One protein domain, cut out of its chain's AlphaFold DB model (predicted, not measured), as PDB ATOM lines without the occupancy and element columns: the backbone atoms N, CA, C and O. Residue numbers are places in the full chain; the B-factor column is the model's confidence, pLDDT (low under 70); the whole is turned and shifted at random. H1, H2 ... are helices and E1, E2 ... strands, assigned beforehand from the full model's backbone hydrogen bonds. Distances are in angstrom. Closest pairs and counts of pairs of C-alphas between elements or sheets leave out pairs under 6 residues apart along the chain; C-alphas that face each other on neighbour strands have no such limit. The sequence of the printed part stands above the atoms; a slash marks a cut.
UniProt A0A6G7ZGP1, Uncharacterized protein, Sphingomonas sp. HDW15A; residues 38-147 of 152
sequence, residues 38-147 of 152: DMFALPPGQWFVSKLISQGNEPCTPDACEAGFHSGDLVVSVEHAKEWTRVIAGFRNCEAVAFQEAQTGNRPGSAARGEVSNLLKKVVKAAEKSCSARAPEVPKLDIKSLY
ATOM      1  N   ASP A  38     129.636 131.003 163.550       61.88
ATOM      2  CA  ASP A  38     129.496 132.375 164.046       61.88
ATOM      3  C   ASP A  38     128.082 132.947 163.840       61.88
ATOM      4  O   ASP A  38     127.626 133.782 164.619       61.88
ATOM      5  N   MET A  39     127.328 132.483 162.834       72.81
ATOM      6  CA  MET A  39     125.963 132.975 162.605       72.81
ATOM      7  C   MET A  39     124.938 132.297 163.509       72.81
ATOM      8  O   MET A  39     123.898 132.887 163.784       72.81
ATOM      9  N   PHE A  40     125.218 131.095 164.023       77.75
ATOM     10  CA  PHE A  40     124.381 130.492 165.062       77.75
ATOM     11  C   PHE A  40     124.443 131.269 166.386       77.75
ATOM     12  O   PHE A  40     123.535 131.134 167.207       77.75
ATOM     13  N   ALA A  41     125.476 132.098 166.588       75.81
ATOM     14  CA  ALA A  41     125.547 133.035 167.706       75.81
ATOM     15  C   ALA A  41     124.650 134.273 167.513       75.81
ATOM     16  O   ALA A  41     124.373 134.982 168.482       75.81
ATOM     17  N   LEU A  42     124.162 134.535 166.291       77.00
ATOM     18  CA  LEU A  42     123.218 135.620 166.044       77.00
ATOM     19  C   LEU A  42     121.857 135.308 166.683       77.00
ATOM     20  O   LEU A  42     121.372 134.170 166.596       77.00
ATOM     21  N   PRO A  43     121.189 136.318 167.269       82.62
ATOM     22  CA  PRO A  43     119.811 136.181 167.709       82.62
ATOM     23  C   PRO A  43     118.906 135.646 166.588       82.62
ATOM     24  O   PRO A  43     118.955 136.154 165.464       82.62
ATOM     25  N   PRO A  44     118.063 134.641 166.864       89.62
ATOM     26  CA  PRO A  44     117.257 134.026 165.827       89.62
ATOM     27  C   PRO A  44     116.134 134.953 165.341       89.62
ATOM     28  O   PRO A  44     115.623 135.787 166.087       89.62
ATOM     29  N   GLY A  45     115.696 134.758 164.097       87.94
ATOM     30  CA  GLY A  45     114.481 135.365 163.552       87.94
ATOM     31  C   GLY A  45     114.648 136.761 162.948       87.94
ATOM     32  O   GLY A  45     113.654 137.343 162.518       87.94
ATOM     33  N   GLN A  46     115.870 137.292 162.859       90.44
ATOM     34  CA  GLN A  46     116.132 138.598 162.247       90.44
ATOM     35  C   GLN A  46     117.385 138.605 161.368       90.44
ATOM     36  O   GLN A  46     118.260 137.748 161.500       90.44
ATOM     37  N   TRP A  47     117.443 139.576 160.456       92.56
ATOM     38  CA  TRP A  47     118.592 139.804 159.586       92.56
ATOM     39  C   TRP A  47     119.607 140.723 160.261       92.56
ATOM     40  O   TRP A  47     119.254 141.798 160.744       92.56
ATOM     41  N   PHE A  48     120.869 140.323 160.214       90.50
ATOM     42  CA  PHE A  48     122.021 141.131 160.597       90.50
ATOM     43  C   PHE A  48     122.779 141.529 159.351       90.50
ATOM     44  O   PHE A  48     122.817 140.753 158.405       90.50
ATOM     45  N   VAL A  49     123.353 142.727 159.337       89.88
ATOM     46  CA  VAL A  49     124.083 143.239 158.179       89.88
ATOM     47  C   VAL A  49     125.395 143.842 158.659       89.88
ATOM     48  O   VAL A  49     125.387 144.749 159.493       89.88
ATOM     49  N   SER A  50     126.510 143.345 158.143       87.44
ATOM     50  CA  SER A  50     127.850 143.890 158.372       87.44
ATOM     51  C   SER A  50     128.705 143.656 157.131       87.44
ATOM     52  O   SER A  50     128.269 143.019 156.183       87.44
ATOM     53  N   LYS A  51     129.923 144.192 157.078       84.69
ATOM     54  CA  LYS A  51     130.845 143.916 155.968       84.69
ATOM     55  C   LYS A  51     131.141 142.418 155.822       84.69
ATOM     56  O   LYS A  51     131.247 141.940 154.697       84.69
ATOM     57  N   LEU A  52     131.285 141.725 156.952       83.81
ATOM     58  CA  LEU A  52     131.391 140.273 157.054       83.81
ATOM     59  C   LEU A  52     130.972 139.842 158.463       83.81
ATOM     60  O   LEU A  52     131.552 140.296 159.451       83.81
ATOM     61  N   ILE A  53     129.986 138.962 158.566       81.50
ATOM     62  CA  ILE A  53     129.329 138.621 159.831       81.50
ATOM     63  C   ILE A  53     130.241 137.816 160.750       81.50
ATOM     64  O   ILE A  53     130.233 138.037 161.960       81.50
ATOM     65  N   SER A  54     131.090 136.956 160.188       69.81
ATOM     66  CA  SER A  54     132.080 136.194 160.960       69.81
ATOM     67  C   SER A  54     133.226 137.051 161.513       69.81
ATOM     68  O   SER A  54     133.886 136.656 162.469       69.81
ATOM     69  N   GLN A  55     133.472 138.242 160.954       70.12
ATOM     70  CA  GLN A  55     134.532 139.158 161.410       70.12
ATOM     71  C   GLN A  55     134.010 140.282 162.319       70.12
ATOM     72  O   GLN A  55     134.776 141.155 162.730       70.12
ATOM     73  N   GLY A  56     132.721 140.253 162.671       69.31
ATOM     74  CA  GLY A  56     132.092 141.202 163.582       69.31
ATOM     75  C   GLY A  56     131.233 142.254 162.881       69.31
ATOM     76  O   GLY A  56     130.574 142.001 161.873       69.31
ATOM     77  N   ASN A  57     131.206 143.459 163.456       77.44
ATOM     78  CA  ASN A  57     130.212 144.492 163.137       77.44
ATOM     79  C   ASN A  57     130.784 145.640 162.289       77.44
ATOM     80  O   ASN A  57     130.337 146.781 162.413       77.44
ATOM     81  N   GLU A  58     131.796 145.367 161.460       83.19
ATOM     82  CA  GLU A  58     132.319 146.381 160.538       83.19
ATOM     83  C   GLU A  58     131.204 146.879 159.601       83.19
ATOM     84  O   GLU A  58     130.402 146.074 159.115       83.19
ATOM     85  N   PRO A  59     131.130 148.192 159.322       85.69
ATOM     86  CA  PRO A  59     130.103 148.735 158.447       85.69
ATOM     87  C   PRO A  59     130.301 148.250 157.011       85.69
ATOM     88  O   PRO A  59     131.430 148.130 156.530       85.69
ATOM     89  N   CYS A  60     129.194 148.026 156.303       89.75
ATOM     90  CA  CYS A  60     129.245 147.656 154.896       89.75
ATOM     91  C   CYS A  60     129.974 148.702 154.056       89.75
ATOM     92  O   CYS A  60     129.868 149.912 154.271       89.75
ATOM     93  N   THR A  61     130.678 148.209 153.048       89.50
ATOM     94  CA  THR A  61     131.344 149.030 152.042       89.50
ATOM     95  C   THR A  61     130.592 148.920 150.718       89.50
ATOM     96  O   THR A  61     129.824 147.976 150.525       89.50
ATOM     97  N   PRO A  62     130.816 149.842 149.771       87.50
ATOM     98  CA  PRO A  62     130.183 149.768 148.452       87.50
ATOM     99  C   PRO A  62     130.469 148.459 147.703       87.50
ATOM    100  O   PRO A  62     129.657 148.024 146.888       87.50
ATOM    101  N   ASP A  63     131.604 147.829 148.009       89.31
ATOM    102  CA  ASP A  63     132.100 146.645 147.310       89.31
ATOM    103  C   ASP A  63     131.989 145.365 148.154       89.31
ATOM    104  O   ASP A  63     132.321 144.296 147.652       89.31
ATOM    105  N   ALA A  64     131.578 145.454 149.424       90.50
ATOM    106  CA  ALA A  64     131.495 144.305 150.325       90.50
ATOM    107  C   ALA A  64     130.472 144.524 151.447       90.50
ATOM    108  O   ALA A  64     130.599 145.477 152.226       90.50
ATOM    109  N   CYS A  65     129.492 143.628 151.534       92.38
ATOM    110  CA  CYS A  65     128.480 143.583 152.586       92.38
ATOM    111  C   CYS A  65     127.931 142.156 152.703       92.38
ATOM    112  O   CYS A  65     127.822 141.453 151.707       92.38
ATOM    113  N   GLU A  66     127.533 141.735 153.890       92.62
ATOM    114  CA  GLU A  66     126.952 140.429 154.166       92.62
ATOM    115  C   GLU A  66     125.702 140.611 155.024       92.62
ATOM    116  O   GLU A  66     125.719 141.329 156.025       92.62
ATOM    117  N   ALA A  67     124.615 139.949 154.632       92.94
ATOM    118  CA  ALA A  67     123.423 139.810 155.445       92.94
ATOM    119  C   ALA A  67     123.274 138.377 155.943       92.94
ATOM    120  O   ALA A  67     123.308 137.432 155.159       92.94
ATOM    121  N   GLY A  68     123.032 138.221 157.236       91.81
ATOM    122  CA  GLY A  68     122.976 136.930 157.894       91.81
ATOM    123  C   GLY A  68     121.709 136.735 158.685       91.81
ATOM    124  O   GLY A  68     121.237 137.641 159.370       91.81
ATOM    125  N   PHE A  69     121.168 135.534 158.587       92.25
ATOM    126  CA  PHE A  69     119.960 135.117 159.267       92.25
ATOM    127  C   PHE A  69     120.166 133.748 159.895       92.25
ATOM    128  O   PHE A  69     120.767 132.854 159.299       92.25
ATOM    129  N   HIS A  70     119.606 133.581 161.083       90.81
ATOM    130  CA  HIS A  70     119.574 132.326 161.812       90.81
ATOM    131  C   HIS A  70     118.163 132.119 162.369       90.81
ATOM    132  O   HIS A  70     117.530 133.064 162.837       90.81
ATOM    133  N   SER A  71     117.639 130.897 162.304       91.88
ATOM    134  CA  SER A  71     116.411 130.504 163.001       91.88
ATOM    135  C   SER A  71     116.353 128.987 163.156       91.88
ATOM    136  O   SER A  71     116.462 128.253 162.173       91.88
ATOM    137  N   GLY A  72     116.169 128.506 164.388       89.31
ATOM    138  CA  GLY A  72     116.213 127.075 164.694       89.31
ATOM    139  C   GLY A  72     117.547 126.465 164.265       89.31
ATOM    140  O   GLY A  72     118.599 126.880 164.735       89.31
ATOM    141  N   ASP A  73     117.499 125.504 163.346       91.06
ATOM    142  CA  ASP A  73     118.700 124.892 162.776       91.06
ATOM    143  C   ASP A  73     119.142 125.541 161.458       91.06
ATOM    144  O   ASP A  73     120.215 125.210 160.965       91.06
ATOM    145  N   LEU A  74     118.356 126.448 160.872       92.31
ATOM    146  CA  LEU A  74     118.674 127.092 159.597       92.31
ATOM    147  C   LEU A  74     119.570 128.315 159.802       92.31
ATOM    148  O   LEU A  74     119.288 129.181 160.631       92.31
ATOM    149  N   VAL A  75     120.567 128.436 158.935       92.44
ATOM    150  CA  VAL A  75     121.406 129.622 158.751       92.44
ATOM    151  C   VAL A  75     121.438 130.002 157.281       92.44
ATOM    152  O   VAL A  75     121.474 129.135 156.404       92.44
ATOM    153  N   VAL A  76     121.406 131.304 157.012       92.94
ATOM    154  CA  VAL A  76     121.457 131.867 155.665       92.94
ATOM    155  C   VAL A  76     122.391 133.064 155.647       92.94
ATOM    156  O   VAL A  76     122.196 133.988 156.430       92.94
ATOM    157  N   SER A  77     123.344 133.066 154.720       92.50
ATOM    158  CA  SER A  77     124.206 134.207 154.414       92.50
ATOM    159  C   SER A  77     123.926 134.716 153.000       92.50
ATOM    160  O   SER A  77     123.732 133.930 152.068       92.50
ATOM    161  N   VAL A  78     123.857 136.035 152.843       94.00
ATOM    162  CA  VAL A  78     123.750 136.733 151.564       94.00
ATOM    163  C   VAL A  78     124.904 137.716 151.469       94.00
ATOM    164  O   VAL A  78     124.886 138.769 152.098       94.00
ATOM    165  N   GLU A  79     125.897 137.378 150.665       92.75
ATOM    166  CA  GLU A  79     127.139 138.126 150.526       92.75
ATOM    167  C   GLU A  79     127.124 138.919 149.223       92.75
ATOM    168  O   GLU A  79     126.950 138.362 148.141       92.75
ATOM    169  N   HIS A  80     127.333 140.223 149.319       92.00
ATOM    170  CA  HIS A  80     127.667 141.117 148.222       92.00
ATOM    171  C   HIS A  80     129.178 141.332 148.201       92.00
ATOM    172  O   HIS A  80     129.748 141.785 149.191       92.00
ATOM    173  N   ALA A  81     129.814 141.033 147.071       90.56
ATOM    174  CA  ALA A  81     131.230 141.276 146.840       90.56
ATOM    175  C   ALA A  81     131.452 141.739 145.393       90.56
ATOM    176  O   ALA A  81     131.348 140.957 144.442       90.56
ATOM    177  N   LYS A  82     131.806 143.016 145.218       89.38
ATOM    178  CA  LYS A  82     131.947 143.677 143.911       89.38
ATOM    179  C   LYS A  82     130.683 143.479 143.060       89.38
ATOM    180  O   LYS A  82     129.592 143.836 143.469       89.38
ATOM    181  N   GLU A  83     130.796 142.882 141.877       90.62
ATOM    182  CA  GLU A  83     129.660 142.702 140.968       90.62
ATOM    183  C   GLU A  83     128.759 141.508 141.324       90.62
ATOM    184  O   GLU A  83     127.783 141.254 140.617       90.62
ATOM    185  N   TRP A  84     129.094 140.745 142.367       91.88
ATOM    186  CA  TRP A  84     128.488 139.451 142.644       91.88
ATOM    187  C   TRP A  84     127.719 139.448 143.949       91.88
ATOM    188  O   TRP A  84     128.120 140.039 144.950       91.88
ATOM    189  N   THR A  85     126.614 138.716 143.938       92.94
ATOM    190  CA  THR A  85     125.857 138.393 145.133       92.94
ATOM    191  C   THR A  85     125.702 136.894 145.241       92.94
ATOM    192  O   THR A  85     125.173 136.247 144.336       92.94
ATOM    193  N   ARG A  86     126.165 136.353 146.358       93.38
ATOM    194  CA  ARG A  86     126.115 134.943 146.700       93.38
ATOM    195  C   ARG A  86     125.101 134.738 147.811       93.38
ATOM    196  O   ARG A  86     125.088 135.486 148.779       93.38
ATOM    197  N   VAL A  87     124.270 133.711 147.694       93.62
ATOM    198  CA  VAL A  87     123.427 133.238 148.792       93.62
ATOM    199  C   VAL A  87     123.883 131.849 149.192       93.62
ATOM    200  O   VAL A  87     124.063 130.995 148.327       93.62
ATOM    201  N   ILE A  88     124.034 131.621 150.490       92.38
ATOM    202  CA  ILE A  88     124.431 130.356 151.102       92.38
ATOM    203  C   ILE A  88     123.388 130.008 152.164       92.38
ATOM    204  O   ILE A  88     123.003 130.869 152.950       92.38
ATOM    205  N   ALA A  89     122.932 128.759 152.213       92.44
ATOM    206  CA  ALA A  89     122.080 128.257 153.287       92.44
ATOM    207  C   ALA A  89     122.534 126.876 153.762       92.44
ATOM    208  O   ALA A  89     122.906 126.015 152.959       92.44
ATOM    209  N   GLY A  90     122.448 126.652 155.070       91.12
ATOM    210  CA  GLY A  90     122.813 125.392 155.707       91.12
ATOM    211  C   GLY A  90     121.939 125.087 156.916       91.12
ATOM    212  O   GLY A  90     121.253 125.967 157.437       91.12
ATOM    213  N   PHE A  91     121.974 123.831 157.355       90.00
ATOM    214  CA  PHE A  91     121.305 123.387 158.575       90.00
ATOM    215  C   PHE A  91     122.318 122.890 159.603       90.00
ATOM    216  O   PHE A  91     123.321 122.259 159.257       90.00
ATOM    217  N   ARG A  92     122.036 123.121 160.885       85.75
ATOM    218  CA  ARG A  92     122.764 122.494 161.987       85.75
ATOM    219  C   ARG A  92     122.669 120.974 161.858       85.75
ATOM    220  O   ARG A  92     121.630 120.442 161.477       85.75
ATOM    221  N   ASN A  93     123.761 120.279 162.175       83.25
ATOM    222  CA  ASN A  93     123.875 118.817 162.062       83.25
ATOM    223  C   ASN A  93     123.660 118.264 160.636       83.25
ATOM    224  O   ASN A  93     123.439 117.067 160.472       83.25
ATOM    225  N   CYS A  94     123.757 119.112 159.608       84.50
ATOM    226  CA  CYS A  94     123.779 118.707 158.210       84.50
ATOM    227  C   CYS A  94     125.106 119.127 157.573       84.50
ATOM    228  O   CYS A  94     125.513 120.283 157.664       84.50
ATOM    229  N   GLU A  95     125.786 118.191 156.912       83.25
ATOM    230  CA  GLU A  95     127.038 118.489 156.203       83.25
ATOM    231  C   GLU A  95     126.807 119.215 154.874       83.25
ATOM    232  O   GLU A  95     127.700 119.899 154.379       83.25
ATOM    233  N   ALA A  96     125.621 119.056 154.280       82.31
ATOM    234  CA  ALA A  96     125.294 119.677 153.011       82.31
ATOM    235  C   ALA A  96     124.970 121.165 153.190       82.31
ATOM    236  O   ALA A  96     124.177 121.558 154.045       82.31
ATOM    237  N   VAL A  97     125.536 121.977 152.304       86.50
ATOM    238  CA  VAL A  97     125.252 123.405 152.170       86.50
ATOM    239  C   VAL A  97     124.743 123.642 150.753       86.50
ATOM    240  O   VAL A  97     125.248 123.050 149.799       86.50
ATOM    241  N   ALA A  98     123.734 124.493 150.605       88.25
ATOM    242  CA  ALA A  98     123.295 124.972 149.304       88.25
ATOM    243  C   ALA A  98     123.822 126.388 149.085       88.25
ATOM    244  O   ALA A  98     123.780 127.208 149.999       88.25
ATOM    245  N   PHE A  99     124.274 126.692 147.874       92.50
ATOM    246  CA  PHE A  99     124.672 128.046 147.514       92.50
ATOM    247  C   PHE A  99     124.356 128.349 146.053       92.50
ATOM    248  O   PHE A  99     124.193 127.441 145.236       92.50
ATOM    249  N   GLN A 100     124.241 129.634 145.735       89.06
ATOM    250  CA  GLN A 100     124.036 130.119 144.376       89.06
ATOM    251  C   GLN A 100     124.505 131.568 144.267       89.06
ATOM    252  O   GLN A 100     124.367 132.340 145.216       89.06
ATOM    253  N   GLU A 101     125.031 131.943 143.106       91.94
ATOM    254  CA  GLU A 101     125.562 133.281 142.839       91.94
ATOM    255  C   GLU A 101     124.834 133.926 141.656       91.94
ATOM    256  O   GLU A 101     124.371 133.236 140.740       91.94
ATOM    257  N   ALA A 102     124.753 135.253 141.667       89.56
ATOM    258  CA  ALA A 102     124.345 136.059 140.524       89.56
ATOM    259  C   ALA A 102     125.174 137.332 140.416       89.56
ATOM    260  O   ALA A 102     125.596 137.913 141.419       89.56
ATOM    261  N   GLN A 103     125.372 137.780 139.180       91.62
ATOM    262  CA  GLN A 103     126.050 139.029 138.882       91.62
ATOM    263  C   GLN A 103     125.032 140.175 138.927       91.62
ATOM    264  O   GLN A 103     124.287 140.409 137.980       91.62
ATOM    265  N   THR A 104     124.965 140.867 140.059       89.94
ATOM    266  CA  THR A 104     123.972 141.917 140.350       89.94
ATOM    267  C   THR A 104     124.521 143.327 140.133       89.94
ATOM    268  O   THR A 104     123.754 144.285 139.979       89.94
ATOM    269  N   GLY A 105     125.847 143.441 140.093       88.06
ATOM    270  CA  GLY A 105     126.597 144.681 140.019       88.06
ATOM    271  C   GLY A 105     126.674 145.451 141.338       88.06
ATOM    272  O   GLY A 105     125.964 145.163 142.295       88.06
ATOM    273  N   ASN A 106     127.500 146.500 141.386       85.62
ATOM    274  CA  ASN A 106     127.695 147.280 142.626       85.62
ATOM    275  C   ASN A 106     126.459 148.100 143.052       85.62
ATOM    276  O   ASN A 106     126.400 148.622 144.164       85.62
ATOM    277  N   ARG A 107     125.494 148.304 142.143       84.38
ATOM    278  CA  ARG A 107     124.275 149.099 142.371       84.38
ATOM    279  C   ARG A 107     123.091 148.499 141.610       84.38
ATOM    280  O   ARG A 107     122.677 149.050 140.586       84.38
ATOM    281  N   PRO A 108     122.516 147.390 142.088       85.62
ATOM    282  CA  PRO A 108     121.448 146.714 141.373       85.62
ATOM    283  C   PRO A 108     120.177 147.563 141.328       85.62
ATOM    284  O   PRO A 108     119.734 148.134 142.334       85.62
ATOM    285  N   GLY A 109     119.550 147.581 140.152       88.31
ATOM    286  CA  GLY A 109     118.172 148.029 139.972       88.31
ATOM    287  C   GLY A 109     117.156 147.015 140.518       88.31
ATOM    288  O   GLY A 109     117.510 145.950 141.021       88.31
ATOM    289  N   SER A 110     115.864 147.326 140.401       89.06
ATOM    290  CA  SER A 110     114.782 146.493 140.956       89.06
ATOM    291  C   SER A 110     114.781 145.048 140.443       89.06
ATOM    292  O   SER A 110     114.482 144.143 141.216       89.06
ATOM    293  N   ALA A 111     115.146 144.825 139.174       89.38
ATOM    294  CA  ALA A 111     115.201 143.490 138.577       89.38
ATOM    295  C   ALA A 111     116.245 142.594 139.267       89.38
ATOM    296  O   ALA A 111     115.889 141.540 139.787       89.38
ATOM    297  N   ALA A 112     117.491 143.064 139.375       89.62
ATOM    298  CA  ALA A 112     118.569 142.336 140.048       89.62
ATOM    299  C   ALA A 112     118.272 142.110 141.544       89.62
ATOM    300  O   ALA A 112     118.517 141.032 142.075       89.62
ATOM    301  N   ARG A 113     117.628 143.064 142.235       90.69
ATOM    302  CA  ARG A 113     117.178 142.836 143.627       90.69
ATOM    303  C   ARG A 113     116.097 141.752 143.733       90.69
ATOM    304  O   ARG A 113     116.071 140.982 144.696       90.69
ATOM    305  N   GLY A 114     115.194 141.693 142.753       92.44
ATOM    306  CA  GLY A 114     114.209 140.618 142.631       92.44
ATOM    307  C   GLY A 114     114.867 139.261 142.383       92.44
ATOM    308  O   GLY A 114     114.439 138.259 142.955       92.44
ATOM    309  N   GLU A 115     115.946 139.234 141.604       92.50
ATOM    310  CA  GLU A 115     116.755 138.041 141.367       92.50
ATOM    311  C   GLU A 115     117.394 137.515 142.658       92.50
ATOM    312  O   GLU A 115     117.201 136.345 142.974       92.50
ATOM    313  N   VAL A 116     118.020 138.376 143.471       92.75
ATOM    314  CA  VAL A 116     118.562 137.989 144.794       92.75
ATOM    315  C   VAL A 116     117.474 137.420 145.705       92.75
ATOM    316  O   VAL A 116     117.663 136.386 146.344       92.75
ATOM    317  N   SER A 117     116.286 138.030 145.713       94.06
ATOM    318  CA  SER A 117     115.150 137.518 146.495       94.06
ATOM    319  C   SER A 117     114.698 136.125 146.030       94.06
ATOM    320  O   SER A 117     114.264 135.303 146.840       94.06
ATOM    321  N   ASN A 118     114.781 135.845 144.728       94.69
ATOM    322  CA  ASN A 118     114.454 134.536 144.166       94.69
ATOM    323  C   ASN A 118     115.561 133.506 144.427       94.69
ATOM    324  O   ASN A 118     115.247 132.356 144.731       94.69
ATOM    325  N   LEU A 119     116.830 133.915 144.343       93.50
ATOM    326  CA  LEU A 119     117.995 133.102 144.700       93.50
ATOM    327  C   LEU A 119     117.905 132.637 146.146       93.50
ATOM    328  O   LEU A 119     117.997 131.443 146.405       93.50
ATOM    329  N   LEU A 120     117.593 133.554 147.062       95.25
ATOM    330  CA  LEU A 120     117.378 133.251 148.471       95.25
ATOM    331  C   LEU A 120     116.370 132.115 148.675       95.25
ATOM    332  O   LEU A 120     116.669 131.124 149.338       95.25
ATOM    333  N   LYS A 121     115.200 132.204 148.036       95.81
ATOM    334  CA  LYS A 121     114.172 131.155 148.122       95.81
ATOM    335  C   LYS A 121     114.656 129.818 147.556       95.81
ATOM    336  O   LYS A 121     114.392 128.775 148.152       95.81
ATOM    337  N   LYS A 122     115.342 129.837 146.410       95.62
ATOM    338  CA  LYS A 122     115.864 128.627 145.753       95.62
ATOM    339  C   LYS A 122     116.927 127.937 146.603       95.62
ATOM    340  O   LYS A 122     116.850 126.725 146.780       95.62
ATOM    341  N   VAL A 123     117.864 128.702 147.155       94.56
ATOM    342  CA  VAL A 123     118.965 128.192 147.976       94.56
ATOM    343  C   VAL A 123     118.447 127.598 149.282       94.56
ATOM    344  O   VAL A 123     118.787 126.460 149.598       94.56
ATOM    345  N   VAL A 124     117.536 128.283 149.984       95.00
ATOM    346  CA  VAL A 124     116.884 127.719 151.181       95.00
ATOM    347  C   VAL A 124     116.158 126.418 150.836       95.00
ATOM    348  O   VAL A 124     116.331 125.413 151.522       95.00
ATOM    349  N   LYS A 125     115.412 126.383 149.721       95.75
ATOM    350  CA  LYS A 125     114.706 125.169 149.287       95.75
ATOM    351  C   LYS A 125     115.653 124.017 148.932       95.75
ATOM    352  O   LYS A 125     115.344 122.853 149.186       95.75
ATOM    353  N   ALA A 126     116.800 124.326 148.334       93.25
ATOM    354  CA  ALA A 126     117.831 123.347 148.019       93.25
ATOM    355  C   ALA A 126     118.501 122.794 149.288       93.25
ATOM    356  O   ALA A 126     118.753 121.587 149.353       93.25
ATOM    357  N   ALA A 127     118.718 123.633 150.307       91.88
ATOM    358  CA  ALA A 127     119.223 123.210 151.612       91.88
ATOM    359  C   ALA A 127     118.222 122.287 152.327       91.88
ATOM    360  O   ALA A 127     118.611 121.203 152.755       91.88
ATOM    361  N   GLU A 128     116.928 122.643 152.361       94.00
ATOM    362  CA  GLU A 128     115.867 121.779 152.914       94.00
ATOM    363  C   GLU A 128     115.915 120.376 152.304       94.00
ATOM    364  O   GLU A 128     115.946 119.368 153.010       94.00
ATOM    365  N   LYS A 129     115.957 120.311 150.967       94.19
ATOM    366  CA  LYS A 129     115.972 119.045 150.229       94.19
ATOM    367  C   LYS A 129     117.240 118.242 150.507       94.19
ATOM    368  O   LYS A 129     117.163 117.029 150.671       94.19
ATOM    369  N   SER A 130     118.393 118.904 150.532       91.19
ATOM    370  CA  SER A 130     119.687 118.239 150.727       91.19
ATOM    371  C   SER A 130     119.847 117.696 152.144       91.19
ATOM    372  O   SER A 130     120.411 116.620 152.314       91.19
ATOM    373  N   CYS A 131     119.300 118.399 153.134       89.06
ATOM    374  CA  CYS A 131     119.372 118.026 154.544       89.06
ATOM    375  C   CYS A 131     118.167 117.214 155.033       89.06
ATOM    376  O   CYS A 131     118.141 116.823 156.195       89.06
ATOM    377  N   SER A 132     117.163 116.971 154.177       93.62
ATOM    378  CA  SER A 132     115.880 116.366 154.576       93.62
ATOM    379  C   SER A 132     115.275 117.050 155.815       93.62
ATOM    380  O   SER A 132     114.699 116.404 156.687       93.62
ATOM    381  N   ALA A 133     115.428 118.373 155.878       92.00
ATOM    382  CA  ALA A 133     115.020 119.225 156.986       92.00
ATOM    383  C   ALA A 133     113.935 120.203 156.524       92.00
ATOM    384  O   ALA A 133     113.780 120.475 155.330       92.00
ATOM    385  N   ARG A 134     113.184 120.754 157.478       93.25
ATOM    386  CA  ARG A 134     112.185 121.793 157.215       93.25
ATOM    387  C   ARG A 134     112.757 123.149 157.609       93.25
ATOM    388  O   ARG A 134     113.128 123.336 158.764       93.25
ATOM    389  N   ALA A 135     112.802 124.090 156.670       90.62
ATOM    390  CA  ALA A 135     113.186 125.460 156.963       90.62
ATOM    391  C   ALA A 135     112.073 126.150 157.766       90.62
ATOM    392  O   ALA A 135     110.886 125.982 157.453       90.62
ATOM    393  N   PRO A 136     112.426 126.947 158.787       91.50
ATOM    394  CA  PRO A 136     111.500 127.913 159.353       91.50
ATOM    395  C   PRO A 136     111.157 128.997 158.320       91.50
ATOM    396  O   PRO A 136     111.767 129.097 157.253       91.50
ATOM    397  N   GLU A 137     110.182 129.839 158.652       92.06
ATOM    398  CA  GLU A 137     109.906 131.028 157.854       92.06
ATOM    399  C   GLU A 137     111.123 131.965 157.857       92.06
ATOM    400  O   GLU A 137     111.653 132.322 158.910       92.06
ATOM    401  N   VAL A 138     111.566 132.351 156.659       92.81
ATOM    402  CA  VAL A 138     112.652 133.312 156.465       92.81
ATOM    403  C   VAL A 138     112.024 134.667 156.132       92.81
ATOM    404  O   VAL A 138     111.381 134.787 155.081       92.81
ATOM    405  N   PRO A 139     112.187 135.697 156.984       93.06
ATOM    406  CA  PRO A 139     111.647 137.017 156.710       93.06
ATOM    407  C   PRO A 139     112.300 137.604 155.460       93.06
ATOM    408  O   PRO A 139     113.439 137.290 155.106       93.06
ATOM    409  N   LYS A 140     111.589 138.502 154.780       93.38
ATOM    410  CA  LYS A 140     112.123 139.172 153.593       93.38
ATOM    411  C   LYS A 140     113.350 140.015 153.965       93.38
ATOM    412  O   LYS A 140     113.239 140.926 154.777       93.38
ATOM    413  N   LEU A 141     114.483 139.756 153.312       93.25
ATOM    414  CA  LEU A 141     115.657 140.627 153.375       93.25
ATOM    415  C   LEU A 141     115.395 141.921 152.589       93.25
ATOM    416  O   LEU A 141     114.978 141.873 151.425       93.25
ATOM    417  N   ASP A 142     115.665 143.082 153.192       93.06
ATOM    418  CA  ASP A 142     115.761 144.330 152.433       93.06
ATOM    419  C   ASP A 142     117.073 144.343 151.650       93.06
ATOM    420  O   ASP A 142     118.094 144.811 152.132       93.06
ATOM    421  N   ILE A 143     117.036 143.842 150.416       91.38
ATOM    422  CA  ILE A 143     118.211 143.725 149.544       91.38
ATOM    423  C   ILE A 143     118.975 145.052 149.395       91.38
ATOM    424  O   ILE A 143     120.166 145.034 149.115       91.38
ATOM    425  N   LYS A 144     118.335 146.215 149.589       90.12
ATOM    426  CA  LYS A 144     119.031 147.509 149.526       90.12
ATOM    427  C   LYS A 144     120.118 147.659 150.593       90.12
ATOM    428  O   LYS A 144     121.078 148.378 150.336       90.12
ATOM    429  N   SER A 145     119.985 146.999 151.746       89.56
ATOM    430  CA  SER A 145     120.973 147.066 152.827       89.56
ATOM    431  C   SER A 145     122.336 146.496 152.425       89.56
ATOM    432  O   SER A 145     123.345 146.907 152.986       89.56
ATOM    433  N   LEU A 146     122.371 145.619 151.414       90.00
ATOM    434  CA  LEU A 146     123.589 145.002 150.886       90.00
ATOM    435  C   LEU A 146     124.416 145.922 149.976       90.00
ATOM    436  O   LEU A 146     125.571 145.619 149.698       90.00
ATOM    437  N   TYR A 147     123.845 147.035 149.505       90.31
ATOM    438  CA  TYR A 147     124.481 147.924 148.525       90.31
ATOM    439  C   TYR A 147     124.498 149.363 149.047       90.31
ATOM    440  O   TYR A 147     123.739 150.211 148.554       90.31
TER     441      TYR A 147
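What this domain is: This is residues 38 to 147 of the 152 residues of an uncharacterized protein of Sphingomonas sp. HDW15A (UniProt A0A6G7ZGP1). A twisted wall of five antiparallel strands, E1 to E5, has one long helix, H1, packed along one face over the strands E4 and E5. After H1, residues 132 to 142 fold back to the short helix H2, which grazes the sheet, while residues 51 to 63 make a long loop between E1 and E2 at the other edge. The printed part has 110 residues, with five named strands and then two named helices along the chain, E1 E2 E3 E4 E5 H1 H2, and the sheet has the order E1 - E2 - E3 - E4 - E5. The class is mixed, helices and strands, and the whole is compact, with a radius of gyration of the C-alphas of 13.0 A and spans of 36 by 28 by 21 A.

How they stand to each other: The sheet is a meander, each strand the antiparallel neighbour of the one before: E1, residues 47 to 50, E2, 64 to 71, E3, 74 to 81, E4, 84 to 91, and E5, 97 to 103. Its edge strands are E1 and E5, and it is twisted, with C-alphas up to 4.2 A off its best plane. In the hairpin E1 and E2, N 48 and O 68 are within hydrogen-bond range at 2.8 A. In the hairpin E2 and E3, N 67 and O 78 are 2.8 A apart; in the hairpin E3 and E4, N 79 and O 86, 2.8 A; in the hairpin E4 and E5, N 87 and O 100, 2.8 A. H1, residues 110 to 131, is on the sheet at a height of 7.5 A. It lies over E4 and E5 and runs along the strands, at 22 degrees to E4 on the local plane. Its closest C-alphas to E5 are those of Ala 98 and Ala 127, 5.0 A apart. H2, residues 143 to 146, only grazes the sheet. H1 touches H2 with residues 113 to 117 alone; the closest C-alphas are those of Arg 113 and Ile 143, 6.1 A apart. In H1 every O i to N i+4 pair is within hydrogen-bond range; H2 is too short for such a pair, and its one O i to N i+3 pair is within range.

Where its parts are: E1 begins at C-alpha 47, (118.592, 139.804, 159.586). E2 is 24.1 A long, E3 22.8 A, E4 23.7 A and E5 20.5 A. H1 is 31.9 A long, from C-alpha 110 at (114.782, 146.493, 140.956) to C-alpha 131 at (119.372, 118.026, 154.544). H2 ends at C-alpha 146, (123.589, 145.002, 150.886).

The domain as a whole: The two C-alphas farthest apart, those of Asn 93 and Gly 109, are 37.1 A apart. The printed part has no cut. The links E1 to E2 and H1 to H2 are long. The mean pLDDT of the printed part is 89.0, and residues 38, 54 and 56 are under 70.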